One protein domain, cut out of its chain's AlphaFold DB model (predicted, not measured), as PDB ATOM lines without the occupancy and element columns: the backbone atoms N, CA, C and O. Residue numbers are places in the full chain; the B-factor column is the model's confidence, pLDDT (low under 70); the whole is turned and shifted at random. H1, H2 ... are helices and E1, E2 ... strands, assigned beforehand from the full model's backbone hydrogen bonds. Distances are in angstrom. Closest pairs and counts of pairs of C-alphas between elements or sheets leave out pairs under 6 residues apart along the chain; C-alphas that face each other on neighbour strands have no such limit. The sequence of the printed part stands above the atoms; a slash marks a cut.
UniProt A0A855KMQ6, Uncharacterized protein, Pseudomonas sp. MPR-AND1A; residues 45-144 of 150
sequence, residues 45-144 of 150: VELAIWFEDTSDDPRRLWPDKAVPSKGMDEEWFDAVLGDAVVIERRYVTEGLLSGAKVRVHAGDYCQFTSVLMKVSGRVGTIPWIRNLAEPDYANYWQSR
ATOM      1  N   VAL A  45      12.540  24.610 145.712       95.88
ATOM      2  CA  VAL A  45      13.189  23.308 145.844       95.88
ATOM      3  C   VAL A  45      13.001  22.829 147.277       95.88
ATOM      4  O   VAL A  45      13.190  23.597 148.223       95.88
ATOM      5  N   GLU A  46      12.607  21.569 147.447       97.56
ATOM      6  CA  GLU A  46      12.538  20.940 148.765       97.56
ATOM      7  C   GLU A  46      13.832  20.185 149.043       97.56
ATOM      8  O   GLU A  46      14.279  19.372 148.233       97.56
ATOM      9  N   LEU A  47      14.426  20.447 150.201       97.50
ATOM     10  CA  LEU A  47      15.682  19.850 150.626       97.50
ATOM     11  C   LEU A  47      15.468  19.070 151.916       97.50
ATOM     12  O   LEU A  47      14.755  19.526 152.811       97.50
ATOM     13  N   ALA A  48      16.132  17.926 152.020       96.88
ATOM     14  CA  ALA A  48      16.391  17.272 153.291       96.88
ATOM     15  C   ALA A  48      17.822  17.578 153.722       96.88
ATOM     16  O   ALA A  48      18.758  17.527 152.920       96.88
ATOM     17  N   ILE A  49      17.963  17.914 154.995       96.81
ATOM     18  CA  ILE A  49      19.220  18.221 155.657       96.81
ATOM     19  C   ILE A  49      19.346  17.232 156.806       96.81
ATOM     20  O   ILE A  49      18.454  17.157 157.648       96.81
ATOM     21  N   TRP A  50      20.443  16.487 156.853       95.81
ATOM     22  CA  TRP A  50      20.810  15.676 158.013       95.81
ATOM     23  C   TRP A  50      22.055  16.266 158.653       95.81
ATOM     24  O   TRP A  50      22.999  16.610 157.946       95.81
ATOM     25  N   PHE A  51      22.060  16.376 159.973       93.75
ATOM     26  CA  PHE A  51      23.215  16.842 160.726       93.75
ATOM     27  C   PHE A  51      23.951  15.626 161.268       93.75
ATOM     28  O   PHE A  51      23.374  14.815 161.986       93.75
ATOM     29  N   GLU A  52      25.196  15.465 160.842       89.50
ATOM     30  CA  GLU A  52      26.035  14.345 161.256       89.50
ATOM     31  C   GLU A  52      26.423  14.471 162.731       89.50
ATOM     32  O   GLU A  52      26.801  15.561 163.178       89.50
ATOM     33  N   ASP A  53      26.355  13.353 163.463       85.44
ATOM     34  CA  ASP A  53      26.963  13.253 164.787       85.44
ATOM     35  C   ASP A  53      28.475  13.151 164.610       85.44
ATOM     36  O   ASP A  53      28.997  12.242 163.966       85.44
ATOM     37  N   THR A  54      29.181  14.125 165.162       82.00
ATOM     38  CA  THR A  54      30.636  14.187 165.093       82.00
ATOM     39  C   THR A  54      31.317  14.081 166.449       82.00
ATOM     40  O   THR A  54      32.543  14.178 166.519       82.00
ATOM     41  N   SER A  55      30.537  13.874 167.512       78.06
ATOM     42  CA  SER A  55      31.001  13.905 168.900       78.06
ATOM     43  C   SER A  55      32.098  12.881 169.205       78.06
ATOM     44  O   SER A  55      32.991  13.177 169.997       78.06
ATOM     45  N   ASP A  56      32.093  11.746 168.505       71.00
ATOM     46  CA  ASP A  56      32.992  10.616 168.752       71.00
ATOM     47  C   ASP A  56      34.082  10.414 167.674       71.00
ATOM     48  O   ASP A  56      34.725   9.363 167.654       71.00
ATOM     49  N   ASP A  57      34.348  11.381 166.775       68.81
ATOM     50  CA  ASP A  57      35.405  11.238 165.749       68.81
ATOM     51  C   ASP A  57      36.724  11.950 166.135       68.81
ATOM     52  O   ASP A  57      36.927  13.122 165.792       68.81
ATOM     53  N   PRO A  58      37.684  11.253 166.785       59.06
ATOM     54  CA  PRO A  58      38.946  11.845 167.235       59.06
ATOM     55  C   PRO A  58      39.906  12.200 166.091       59.06
ATOM     56  O   PRO A  58      40.956  12.791 166.332       59.06
ATOM     57  N   ARG A  59      39.596  11.819 164.843       65.88
ATOM     58  CA  ARG A  59      40.457  12.080 163.676       65.88
ATOM     59  C   ARG A  59      40.115  13.388 162.968       65.88
ATOM     60  O   ARG A  59      40.855  13.790 162.068       65.88
ATOM     61  N   ARG A  60      39.009  14.047 163.330       65.69
ATOM     62  CA  ARG A  60      38.583  15.285 162.671       65.69
ATOM     63  C   ARG A  60      39.310  16.491 163.246       65.69
ATOM     64  O   ARG A  60      39.214  16.807 164.428       65.69
ATOM     65  N   LEU A  61      40.021  17.185 162.361       63.59
ATOM     66  CA  LEU A  61      40.597  18.494 162.632       63.59
ATOM     67  C   LEU A  61      39.490  19.539 162.501       63.59
ATOM     68  O   LEU A  61      39.103  19.919 161.395       63.59
ATOM     69  N   TRP A  62      38.964  19.974 163.637       67.19
ATOM     70  CA  TRP A  62      38.013  21.074 163.699       67.19
ATOM     71  C   TRP A  62      38.747  22.418 163.647       67.19
ATOM     72  O   TRP A  62      39.872  22.515 164.144       67.19
ATOM     73  N   PRO A  63      38.146  23.468 163.058       65.94
ATOM     74  CA  PRO A  63      38.668  24.822 163.195       65.94
ATOM     75  C   PRO A  63      38.848  25.167 164.677       65.94
ATOM     76  O   PRO A  63      37.996  24.798 165.488       65.94
ATOM     77  N   ASP A  64      39.920  25.889 165.027       59.94
ATOM     78  CA  ASP A  64      40.189  26.303 166.407       59.94
ATOM     79  C   ASP A  64      38.911  26.872 167.051       59.94
ATOM     80  O   ASP A  64      38.403  27.908 166.610       59.94
ATOM     81  N   LYS A  65      38.426  26.192 168.105       64.56
ATOM     82  CA  LYS A  65      37.217  26.467 168.924       64.56
ATOM     83  C   LYS A  65      35.900  25.795 168.514       64.56
ATOM     84  O   LYS A  65      34.940  25.928 169.272       64.56
ATOM     85  N   ALA A  66      35.812  25.082 167.394       66.62
ATOM     86  CA  ALA A  66      34.617  24.287 167.110       66.62
ATOM     87  C   ALA A  66      34.603  23.033 168.000       66.62
ATOM     88  O   ALA A  66      35.570  22.273 168.037       66.62
ATOM     89  N   VAL A  67      33.513  22.845 168.746       72.88
ATOM     90  CA  VAL A  67      33.304  21.677 169.609       72.88
ATOM     91  C   VAL A  67      32.480  20.662 168.822       72.88
ATOM     92  O   VAL A  67      31.407  21.040 168.354       72.88
ATOM     93  N   PRO A  68      32.947  19.412 168.660       77.88
ATOM     94  CA  PRO A  68      32.169  18.367 168.005       77.88
ATOM     95  C   PRO A  68      30.753  18.261 168.583       77.88
ATOM     96  O   PRO A  68      30.577  18.250 169.802       77.88
ATOM     97  N   SER A  69      29.752  18.184 167.709       80.94
ATOM     98  CA  SER A  69      28.339  18.152 168.093       80.94
ATOM     99  C   SER A  69      27.632  16.916 167.543       80.94
ATOM    100  O   SER A  69      27.978  16.415 166.471       80.94
ATOM    101  N   LYS A  70      26.597  16.467 168.264       86.44
ATOM    102  CA  LYS A  70      25.693  15.383 167.842       86.44
ATOM    103  C   LYS A  70      24.670  15.807 166.784       86.44
ATOM    104  O   LYS A  70      23.910  14.988 166.283       86.44
ATOM    105  N   GLY A  71      24.612  17.101 166.485       90.44
ATOM    106  CA  GLY A  71      23.650  17.688 165.564       90.44
ATOM    107  C   GLY A  71      23.829  19.196 165.434       90.44
ATOM    108  O   GLY A  71      24.870  19.748 165.796       90.44
ATOM    109  N   MET A  72      22.803  19.874 164.933       94.25
ATOM    110  CA  MET A  72      22.776  21.330 164.818       94.25
ATOM    111  C   MET A  72      21.878  21.924 165.892       94.25
ATOM    112  O   MET A  72      20.722  21.532 166.014       94.25
ATOM    113  N   ASP A  73      22.396  22.877 166.653       94.06
ATOM    114  CA  ASP A  73      21.583  23.651 167.587       94.06
ATOM    115  C   ASP A  73      20.475  24.413 166.836       94.06
ATOM    116  O   ASP A  73      20.702  24.974 165.758       94.06
ATOM    117  N   GLU A  74      19.258  24.375 167.370       95.31
ATOM    118  CA  GLU A  74      18.071  24.904 166.700       95.31
ATOM    119  C   GLU A  74      18.136  26.423 166.508       95.31
ATOM    120  O   GLU A  74      17.766  26.904 165.436       95.31
ATOM    121  N   GLU A  75      18.675  27.174 167.471       94.94
ATOM    122  CA  GLU A  75      18.813  28.629 167.352       94.94
ATOM    123  C   GLU A  75      19.818  28.990 166.255       94.94
ATOM    124  O   GLU A  75      19.585  29.894 165.444       94.94
ATOM    125  N   TRP A  76      20.922  28.240 166.175       94.38
ATOM    126  CA  TRP A  76      21.894  28.386 165.094       94.38
ATOM    127  C   TRP A  76      21.313  28.028 163.731       94.38
ATOM    128  O   TRP A  76      21.621  28.697 162.740       94.38
ATOM    129  N   PHE A  77      20.478  26.993 163.656       96.25
ATOM    130  CA  PHE A  77      19.796  26.634 162.419       96.25
ATOM    131  C   PHE A  77      18.800  27.712 161.989       96.25
ATOM    132  O   PHE A  77      18.810  28.125 160.827       96.25
ATOM    133  N   ASP A  78      17.990  28.213 162.919       95.69
ATOM    134  CA  ASP A  78      16.992  29.241 162.640       95.69
ATOM    135  C   ASP A  78      17.645  30.555 162.185       95.69
ATOM    136  O   ASP A  78      17.157  31.202 161.255       95.69
ATOM    137  N   ALA A  79      18.813  30.900 162.736       93.88
ATOM    138  CA  ALA A  79      19.608  32.041 162.280       93.88
ATOM    139  C   ALA A  79      20.108  31.906 160.825       93.88
ATOM    140  O   ALA A  79      20.413  32.912 160.181       93.88
ATOM    141  N   VAL A  80      20.202  30.682 160.293       94.06
ATOM    142  CA  VAL A  80      20.663  30.393 158.924       94.06
ATOM    143  C   VAL A  80      19.519  30.336 157.911       94.06
ATOM    144  O   VAL A  80      19.769  30.527 156.719       94.06
ATOM    145  N   LEU A  81      18.279  30.087 158.346       93.12
ATOM    146  CA  LEU A  81      17.143  29.862 157.445       93.12
ATOM    147  C   LEU A  81      16.924  31.004 156.449       93.12
ATOM    148  O   LEU A  81      16.665  30.742 155.274       93.12
ATOM    149  N   GLY A  82      17.050  32.257 156.895       90.06
ATOM    150  CA  GLY A  82      16.698  33.416 156.073       90.06
ATOM    151  C   GLY A  82      15.251  33.307 155.583       90.06
ATOM    152  O   GLY A  82      14.339  33.156 156.391       90.06
ATOM    153  N   ASP A  83      15.056  33.321 154.264       90.44
ATOM    154  CA  ASP A  83      13.738  33.180 153.623       90.44
ATOM    155  C   ASP A  83      13.307  31.716 153.391       90.44
ATOM    156  O   ASP A  83      12.243  31.449 152.823       90.44
ATOM    157  N   ALA A  84      14.126  30.737 153.792       95.06
ATOM    158  CA  ALA A  84      13.766  29.329 153.697       95.06
ATOM    159  C   ALA A  84      12.636  28.978 154.676       95.06
ATOM    160  O   ALA A  84      12.638  29.370 155.841       95.06
ATOM    161  N   VAL A  85      11.690  28.158 154.219       96.00
ATOM    162  CA  VAL A  85      10.563  27.696 155.038       96.00
ATOM    163  C   VAL A  85      10.850  26.298 155.559       96.00
ATOM    164  O   VAL A  85      11.097  25.378 154.781       96.00
ATOM    165  N   VAL A  86      10.759  26.105 156.871       97.06
ATOM    166  CA  VAL A  86      10.874  24.773 157.474       97.06
ATOM    167  C   VAL A  86       9.557  24.019 157.330       97.06
ATOM    168  O   VAL A  86       8.500  24.512 157.713       97.06
ATOM    169  N   ILE A  87       9.631  22.812 156.775       97.50
ATOM    170  CA  ILE A  87       8.496  21.896 156.612       97.50
ATOM    171  C   ILE A  87       8.450  20.898 157.772       97.50
ATOM    172  O   ILE A  87       7.382  20.606 158.299       97.50
ATOM    173  N   GLU A  88       9.602  20.347 158.153       97.25
ATOM    174  CA  GLU A  88       9.718  19.317 159.190       97.25
ATOM    175  C   GLU A  88      11.057  19.479 159.915       97.25
ATOM    176  O   GLU A  88      12.071  19.769 159.282       97.25
ATOM    177  N   ARG A  89      11.071  19.254 161.230       96.50
ATOM    178  CA  ARG A  89      12.287  19.184 162.050       96.50
ATOM    179  C   ARG A  89      12.391  17.805 162.693       96.50
ATOM    180  O   ARG A  89      11.376  17.184 163.009       96.50
ATOM    181  N   ARG A  90      13.620  17.333 162.879       95.00
ATOM    182  CA  ARG A  90      13.951  16.102 163.598       95.00
ATOM    183  C   ARG A  90      14.996  16.416 164.641       95.00
ATOM    184  O   ARG A  90      15.961  17.119 164.353       95.00
ATOM    185  N   TYR A  91      14.800  15.862 165.824       93.38
ATOM    186  CA  TYR A  91      15.582  16.188 167.003       93.38
ATOM    187  C   TYR A  91      16.369  14.966 167.469       93.38
ATOM    188  O   TYR A  91      15.877  13.840 167.390       93.38
ATOM    189  N   VAL A  92      17.592  15.203 167.939       90.44
ATOM    190  CA  VAL A  92      18.319  14.267 168.810       90.44
ATOM    191  C   VAL A  92      17.762  14.403 170.227       90.44
ATOM    192  O   VAL A  92      17.391  13.424 170.864       90.44
ATOM    193  N   THR A  93      17.660  15.649 170.688       91.88
ATOM    194  CA  THR A  93      17.059  16.077 171.952       91.88
ATOM    195  C   THR A  93      16.416  17.449 171.739       91.88
ATOM    196  O   THR A  93      16.621  18.071 170.696       91.88
ATOM    197  N   GLU A  94      15.635  17.929 172.702       93.44
ATOM    198  CA  GLU A  94      15.078  19.286 172.679       93.44
ATOM    199  C   GLU A  94      16.175  20.330 172.392       93.44
ATOM    200  O   GLU A  94      17.244  20.290 173.001       93.44
ATOM    201  N   GLY A  95      15.931  21.210 171.413       93.25
ATOM    202  CA  GLY A  95      16.875  22.242 170.964       93.25
ATOM    203  C   GLY A  95      18.030  21.763 170.072       93.25
ATOM    204  O   GLY A  95      18.774  22.595 169.561       93.25
ATOM    205  N   LEU A  96      18.189  20.454 169.831       93.62
ATOM    206  CA  LEU A  96      19.274  19.907 169.004       93.62
ATOM    207  C   LEU A  96      18.736  19.063 167.845       93.62
ATOM    208  O   LEU A  96      18.181  17.977 168.034       93.62
ATOM    209  N   LEU A  97      18.947  19.538 166.622       95.06
ATOM    210  CA  LEU A  97      18.448  18.940 165.392       95.06
ATOM    211  C   LEU A  97      19.360  17.820 164.880       95.06
ATOM    212  O   LEU A  97      20.553  18.023 164.665       95.06
ATOM    213  N   SER A  98      18.762  16.666 164.577       94.44
ATOM    214  CA  SER A  98      19.369  15.598 163.762       94.44
ATOM    215  C   SER A  98      19.097  15.788 162.270       94.44
ATOM    216  O   SER A  98      19.811  15.258 161.418       94.44
ATOM    217  N   GLY A  99      18.071  16.563 161.919       95.81
ATOM    218  CA  GLY A  99      17.795  16.922 160.537       95.81
ATOM    219  C   GLY A  99      16.611  17.864 160.377       95.81
ATOM    220  O   GLY A  99      15.809  18.055 161.288       95.81
ATOM    221  N   ALA A 100      16.477  18.432 159.187       97.25
ATOM    222  CA  ALA A 100      15.376  19.307 158.824       97.25
ATOM    223  C   ALA A 100      14.985  19.117 157.356       97.25
ATOM    224  O   ALA A 100      15.833  18.922 156.487       97.25
ATOM    225  N   LYS A 101      13.690  19.228 157.075       97.88
ATOM    226  CA  LYS A 101      13.161  19.387 155.725       97.88
ATOM    227  C   LYS A 101      12.808  20.849 155.520       97.88
ATOM    228  O   LYS A 101      12.006  21.399 156.275       97.88
ATOM    229  N   VAL A 102      13.361  21.462 154.481       97.75
ATOM    230  CA  VAL A 102      13.145  22.877 154.164       97.75
ATOM    231  C   VAL A 102      12.694  23.061 152.724       97.75
ATOM    232  O   VAL A 102      12.976  22.239 151.854       97.75
ATOM    233  N   ARG A 103      12.006  24.168 152.468       97.75
ATOM    234  CA  ARG A 103      11.693  24.672 151.138       97.75
ATOM    235  C   ARG A 103      12.453  25.967 150.924       97.75
ATOM    236  O   ARG A 103      12.284  26.913 151.685       97.75
ATOM    237  N   VAL A 104      13.264  26.001 149.876       96.44
ATOM    238  CA  VAL A 104      14.105  27.149 149.528       96.44
ATOM    239  C   VAL A 104      13.716  27.621 148.137       96.44
ATOM    240  O   VAL A 104      13.398  26.812 147.263       96.44
ATOM    241  N   HIS A 105      13.712  28.929 147.920       95.44
ATOM    242  CA  HIS A 105      13.558  29.467 146.578       95.44
ATOM    243  C   HIS A 105      14.777  29.083 145.719       95.44
ATOM    244  O   HIS A 105      15.918  29.114 146.176       95.44
ATOM    245  N   ALA A 106      14.550  28.670 144.470       93.06
ATOM    246  CA  ALA A 106      15.596  28.089 143.627       93.06
ATOM    247  C   ALA A 106      16.757  29.061 143.352       93.06
ATOM    248  O   ALA A 106      17.895  28.619 143.203       93.06
ATOM    249  N   GLY A 107      16.483  30.371 143.331       91.69
ATOM    250  CA  GLY A 107      17.510  31.410 143.190       91.69
ATOM    251  C   GLY A 107      18.469  31.498 144.382       91.69
ATOM    252  O   GLY A 107      19.632  31.844 144.199       91.69
ATOM    253  N   ASP A 108      18.016  31.103 145.572       93.06
ATOM    254  CA  ASP A 108      18.756  31.265 146.829       93.06
ATOM    255  C   ASP A 108      19.444  29.970 147.279       93.06
ATOM    256  O   ASP A 108      20.218  29.970 148.235       93.06
ATOM    257  N   TYR A 109      19.219  28.862 146.563       93.00
ATOM    258  CA  TYR A 109      19.761  27.539 146.881       93.00
ATOM    259  C   TYR A 109      21.277  27.559 147.144       93.00
ATOM    260  O   TYR A 109      21.747  27.074 148.177       93.00
ATOM    261  N   CYS A 110      22.063  28.148 146.239       93.75
ATOM    262  CA  CYS A 110      23.523  28.195 146.372       93.75
ATOM    263  C   CYS A 110      23.973  29.022 147.585       93.75
ATOM    264  O   CYS A 110      24.928  28.657 148.271       93.75
ATOM    265  N   GLN A 111      23.285  30.131 147.866       95.00
ATOM    266  CA  GLN A 111      23.596  30.977 149.014       95.00
ATOM    267  C   GLN A 111      23.240  30.271 150.321       95.00
ATOM    268  O   GLN A 111      24.090  30.175 151.206       95.00
ATOM    269  N   PHE A 112      22.024  29.730 150.414       95.38
ATOM    270  CA  PHE A 112      21.540  28.989 151.574       95.38
ATOM    271  C   PHE A 112      22.491  27.844 151.939       95.38
ATOM    272  O   PHE A 112      22.989  27.774 153.062       95.38
ATOM    273  N   THR A 113      22.823  26.989 150.967       95.00
ATOM    274  CA  THR A 113      23.739  25.858 151.184       95.00
ATOM    275  C   THR A 113      25.140  26.316 151.603       95.00
ATOM    276  O   THR A 113      25.723  25.736 152.518       95.00
ATOM    277  N   SER A 114      25.673  27.391 151.011       95.31
ATOM    278  CA  SER A 114      26.983  27.939 151.391       95.31
ATOM    279  C   SER A 114      27.010  28.474 152.826       95.31
ATOM    280  O   SER A 114      27.964  28.208 153.564       95.31
ATOM    281  N   VAL A 115      25.980  29.219 153.238       95.50
ATOM    282  CA  VAL A 115      25.873  29.755 154.604       95.50
ATOM    283  C   VAL A 115      25.723  28.615 155.605       95.50
ATOM    284  O   VAL A 115      26.466  28.580 156.586       95.50
ATOM    285  N   LEU A 116      24.851  27.646 155.318       95.75
ATOM    286  CA  LEU A 116      24.638  26.489 156.180       95.75
ATOM    287  C   LEU A 116      25.925  25.695 156.395       95.75
ATOM    288  O   LEU A 116      26.265  25.410 157.541       95.75
ATOM    289  N   MET A 117      26.687  25.404 155.338       93.25
ATOM    290  CA  MET A 117      27.982  24.721 155.456       93.25
ATOM    291  C   MET A 117      28.968  25.500 156.341       93.25
ATOM    292  O   MET A 117      29.626  24.915 157.200       93.25
ATOM    293  N   LYS A 118      29.065  26.825 156.160       92.06
ATOM    294  CA  LYS A 118      29.989  27.676 156.931       92.06
ATOM    295  C   LYS A 118      29.620  27.759 158.408       92.06
ATOM    296  O   LYS A 118      30.513  27.696 159.248       92.06
ATOM    297  N   VAL A 119      28.337  27.943 158.724       91.88
ATOM    298  CA  VAL A 119      27.869  28.021 160.115       91.88
ATOM    299  C   VAL A 119      28.013  26.665 160.788       91.88
ATOM    300  O   VAL A 119      28.620  26.592 161.851       91.88
ATOM    301  N   SER A 120      27.580  25.593 160.124       90.69
ATOM    302  CA  SER A 120      27.689  24.226 160.643       90.69
ATOM    303  C   SER A 120      29.132  23.863 161.002       90.69
ATOM    304  O   SER A 120      29.403  23.425 162.116       90.69
ATOM    305  N   GLY A 121      30.091  24.162 160.116       87.44
ATOM    306  CA  GLY A 121      31.509  23.907 160.386       87.44
ATOM    307  C   GLY A 121      32.082  24.703 161.568       87.44
ATOM    308  O   GLY A 121      33.039  24.255 162.193       87.44
ATOM    309  N   ARG A 122      31.504  25.865 161.908       86.75
ATOM    310  CA  ARG A 122      31.901  26.653 163.091       86.75
ATOM    311  C   ARG A 122      31.312  26.115 164.388       86.75
ATOM    312  O   ARG A 122      31.951  26.253 165.424       86.75
ATOM    313  N   VAL A 123      30.120  25.529 164.328       86.69
ATOM    314  CA  VAL A 123      29.438  24.942 165.493       86.69
ATOM    315  C   VAL A 123      29.691  23.441 165.631       86.69
ATOM    316  O   VAL A 123      29.070  22.785 166.456       86.69
ATOM    317  N   GLY A 124      30.613  22.893 164.834       85.69
ATOM    318  CA  GLY A 124      31.058  21.513 164.979       85.69
ATOM    319  C   GLY A 124      30.084  20.471 164.437       85.69
ATOM    320  O   GLY A 124      30.034  19.367 164.961       85.69
ATOM    321  N   THR A 125      29.289  20.799 163.415       88.56
ATOM    322  CA  THR A 125      28.406  19.835 162.736       88.56
ATOM    323  C   THR A 125      28.625  19.838 161.225       88.56
ATOM    324  O   THR A 125      29.141  20.804 160.652       88.56
ATOM    325  N   ILE A 126      28.250  18.744 160.559       90.12
ATOM    326  CA  ILE A 126      28.312  18.619 159.101       90.12
ATOM    327  C   ILE A 126      26.899  18.419 158.557       90.12
ATOM    328  O   ILE A 126      26.259  17.414 158.875       90.12
ATOM    329  N   PRO A 127      26.400  19.346 157.721       94.06
ATOM    330  CA  PRO A 127      25.085  19.229 157.135       94.06
ATOM    331  C   PRO A 127      25.179  18.468 155.811       94.06
ATOM    332  O   PRO A 127      25.906  18.832 154.885       94.06
ATOM    333  N   TRP A 128      24.381  17.422 155.692       94.88
ATOM    334  CA  TRP A 128      24.219  16.639 154.481       94.88
ATOM    335  C   TRP A 128      22.943  17.078 153.785       94.88
ATOM    336  O   TRP A 128      21.845  16.745 154.214       94.88
ATOM    337  N   ILE A 129      23.094  17.860 152.720       95.69
ATOM    338  CA  ILE A 129      21.978  18.489 152.009       95.69
ATOM    339  C   ILE A 129      21.653  17.654 150.770       95.69
ATOM    340  O   ILE A 129      22.551  17.382 149.967       95.69
ATOM    341  N   ARG A 130      20.397  17.234 150.600       95.94
ATOM    342  CA  ARG A 130      19.922  16.503 149.413       95.94
ATOM    343  C   ARG A 130      18.611  17.057 148.891       95.94
ATOM    344  O   ARG A 130      17.756  17.486 149.663       95.94
ATOM    345  N   ASN A 131      18.456  17.014 147.573       95.56
ATOM    346  CA  ASN A 131      17.238  17.434 146.905       95.56
ATOM    347  C   ASN A 131      16.177  16.332 147.011       95.56
ATOM    348  O   ASN A 131      16.419  15.189 146.635       95.56
ATOM    349  N   LEU A 132      14.989  16.677 147.504       94.94
ATOM    350  CA  LEU A 132      13.875  15.737 147.650       94.94
ATOM    351  C   LEU A 132      13.087  15.509 146.358       94.94
ATOM    352  O   LEU A 132      12.185  14.675 146.337       94.94
ATOM    353  N   ALA A 133      13.431  16.207 145.274       93.81
ATOM    354  CA  ALA A 133      12.997  15.822 143.935       93.81
ATOM    355  C   ALA A 133      13.605  14.473 143.499       93.81
ATOM    356  O   ALA A 133      13.060  13.815 142.617       93.81
ATOM    357  N   GLU A 134      14.715  14.053 144.116       94.62
ATOM    358  CA  GLU A 134      15.315  12.741 143.892       94.62
ATOM    359  C   GLU A 134      14.597  11.682 144.755       94.62
ATOM    360  O   GLU A 134      14.601  11.787 145.991       94.62
ATOM    361  N   PRO A 135      13.983  10.645 144.144       92.62
ATOM    362  CA  PRO A 135      13.138   9.690 144.862       92.62
ATOM    363  C   PRO A 135      13.852   8.951 145.993       92.62
ATOM    364  O   PRO A 135      13.254   8.705 147.038       92.62
ATOM    365  N   ASP A 136      15.131   8.624 145.813       93.31
ATOM    366  CA  ASP A 136      15.899   7.865 146.800       93.31
ATOM    367  C   ASP A 136      16.040   8.639 148.113       93.31
ATOM    368  O   ASP A 136      15.793   8.091 149.189       93.31
ATOM    369  N   TYR A 137      16.340   9.938 148.041       92.62
ATOM    370  CA  TYR A 137      16.448  10.787 149.226       92.62
ATOM    371  C   TYR A 137      15.086  11.100 149.846       92.62
ATOM    372  O   TYR A 137      14.981  11.174 151.072       92.62
ATOM    373  N   ALA A 138      14.032  11.221 149.035       93.25
ATOM    374  CA  ALA A 138      12.664  11.351 149.534       93.25
ATOM    375  C   ALA A 138      12.223  10.116 150.325       93.25
ATOM    376  O   ALA A 138      11.760  10.247 151.461       93.25
ATOM    377  N   ASN A 139      12.437   8.926 149.767       93.69
ATOM    378  CA  ASN A 139      12.146   7.659 150.430       93.69
ATOM    379  C   ASN A 139      12.990   7.500 151.698       93.69
ATOM    380  O   ASN A 139      12.473   7.103 152.746       93.69
ATOM    381  N   TYR A 140      14.273   7.865 151.638       92.88
ATOM    382  CA  TYR A 140      15.157   7.804 152.795       92.88
ATOM    383  C   TYR A 140      14.687   8.729 153.921       92.88
ATOM    384  O   TYR A 140      14.542   8.278 155.059       92.88
ATOM    385  N   TRP A 141      14.357   9.989 153.612       93.88
ATOM    386  CA  TRP A 141      13.783  10.915 154.587       93.88
ATOM    387  C   TRP A 141      12.515  10.328 155.211       93.88
ATOM    388  O   TRP A 141      12.420  10.240 156.435       93.88
ATOM    389  N   GLN A 142      11.567   9.859 154.397       93.00
ATOM    390  CA  GLN A 142      10.298   9.291 154.870       93.00
ATOM    391  C   GLN A 142      10.472   8.041 155.737       93.00
ATOM    392  O   GLN A 142       9.689   7.835 156.662       93.00
ATOM    393  N   SER A 143      11.517   7.243 155.500       91.38
ATOM    394  CA  SER A 143      11.801   6.037 156.286       91.38
ATOM    395  C   SER A 143      12.098   6.311 157.765       91.38
ATOM    396  O   SER A 143      12.077   5.379 158.567       91.38
ATOM    397  N   ARG A 144      12.397   7.570 158.126       85.75
ATOM    398  CA  ARG A 144      12.815   8.008 159.471       85.75
ATOM    399  C   ARG A 144      14.058   7.303 160.020       85.75
ATOM    400  O   ARG A 144      14.371   7.462 161.196       85.75
TER     401      ARG A 144
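What this domain is: This is residues 45 to 144 of the 150 residues of an uncharacterized protein of Pseudomonas sp. MPR-AND1A (UniProt A0A855KMQ6). A twisted sheet of four strands has H1 packed over one face and small H3 over the opposite face; the longer H2 is side by side with H1 and next to edge strand E4. A long loop, residues 53 to 73, swings out past one end of the sheet before the chain returns to H1. The printed part has 100 residues, with three named helices and four named strands that follow along the chain as E1, H1, E2, E3, H2, E4, H3; the sheet runs E2, E3, E1, E4, all antiparallel, and the class is mixed, helices and strands. The whole is compact, with a radius of gyration of the C-alphas of 13.2 A and spans of 35 by 28 by 24 A.

Where its parts are: Find C-alpha 45 at (13.189, 23.308, 145.844); from there E1 runs 22.0 A to residue 52. After the loop come H1, residues 74 to 81, and E2, residues 85 to 93, which covers 21.5 A and bends by 60 degrees at residue 88. E3, residues 96 to 105, begins at C-alpha 96 (19.274, 19.907, 169.004), covers 25.0 A and bends by 66 degrees at residue 99. H2, residues 109 to 122, measures 20.3 A, and E4, residues 126 to 131, measures 16.5 A. H3, residues 135 to 142, ends at C-alpha 142 (10.298, 9.291, 154.870).

How they stand to each other: Start in the sheet with E3 and E1, where N 49 and O 100 are 2.8 A apart, within hydrogen-bond range. Look next at the hairpin of E2 and E3, with N 90 and O 99 at 2.8 A, and at E1 and E4, with N 50 and O 128 at 3.0 A. E1, H1, E2 and E3, H2, E4 are split strand-helix-strand units, two strands running the same way with another strand between them; both crossovers are right-handed. H1 is over E3 at a height over the sheet of 9.1 A. H1 and H2 touch, closest at the C-alphas of Val 80 and Leu 116, 6.2 A, with a shallow tilt of 31 degrees, opposite ways. H2 stands at the sheet's level, and its closest C-alphas to E4 are Ser 120 and Ile 126, 5.8 A. H3 is on the opposite face from H1, over E1 and only just over E4, where 3 of its C-alphas fall. H1, H2 and H3 have every O i to N i+4 pair within hydrogen-bond range.

The domain as a whole: Look for the two C-alphas farthest apart at Asp 64 and Pro 135, 38.4 A. The printed part has no cut; the link from E1 to H1, 21 residues, is long, and the other links are tight. Within that long link, residues 72 to 73 pair antiparallel with residues 96 to 97 of E3. The mean pLDDT of the printed part is 89.7, and residues 57 to 66 are under 70.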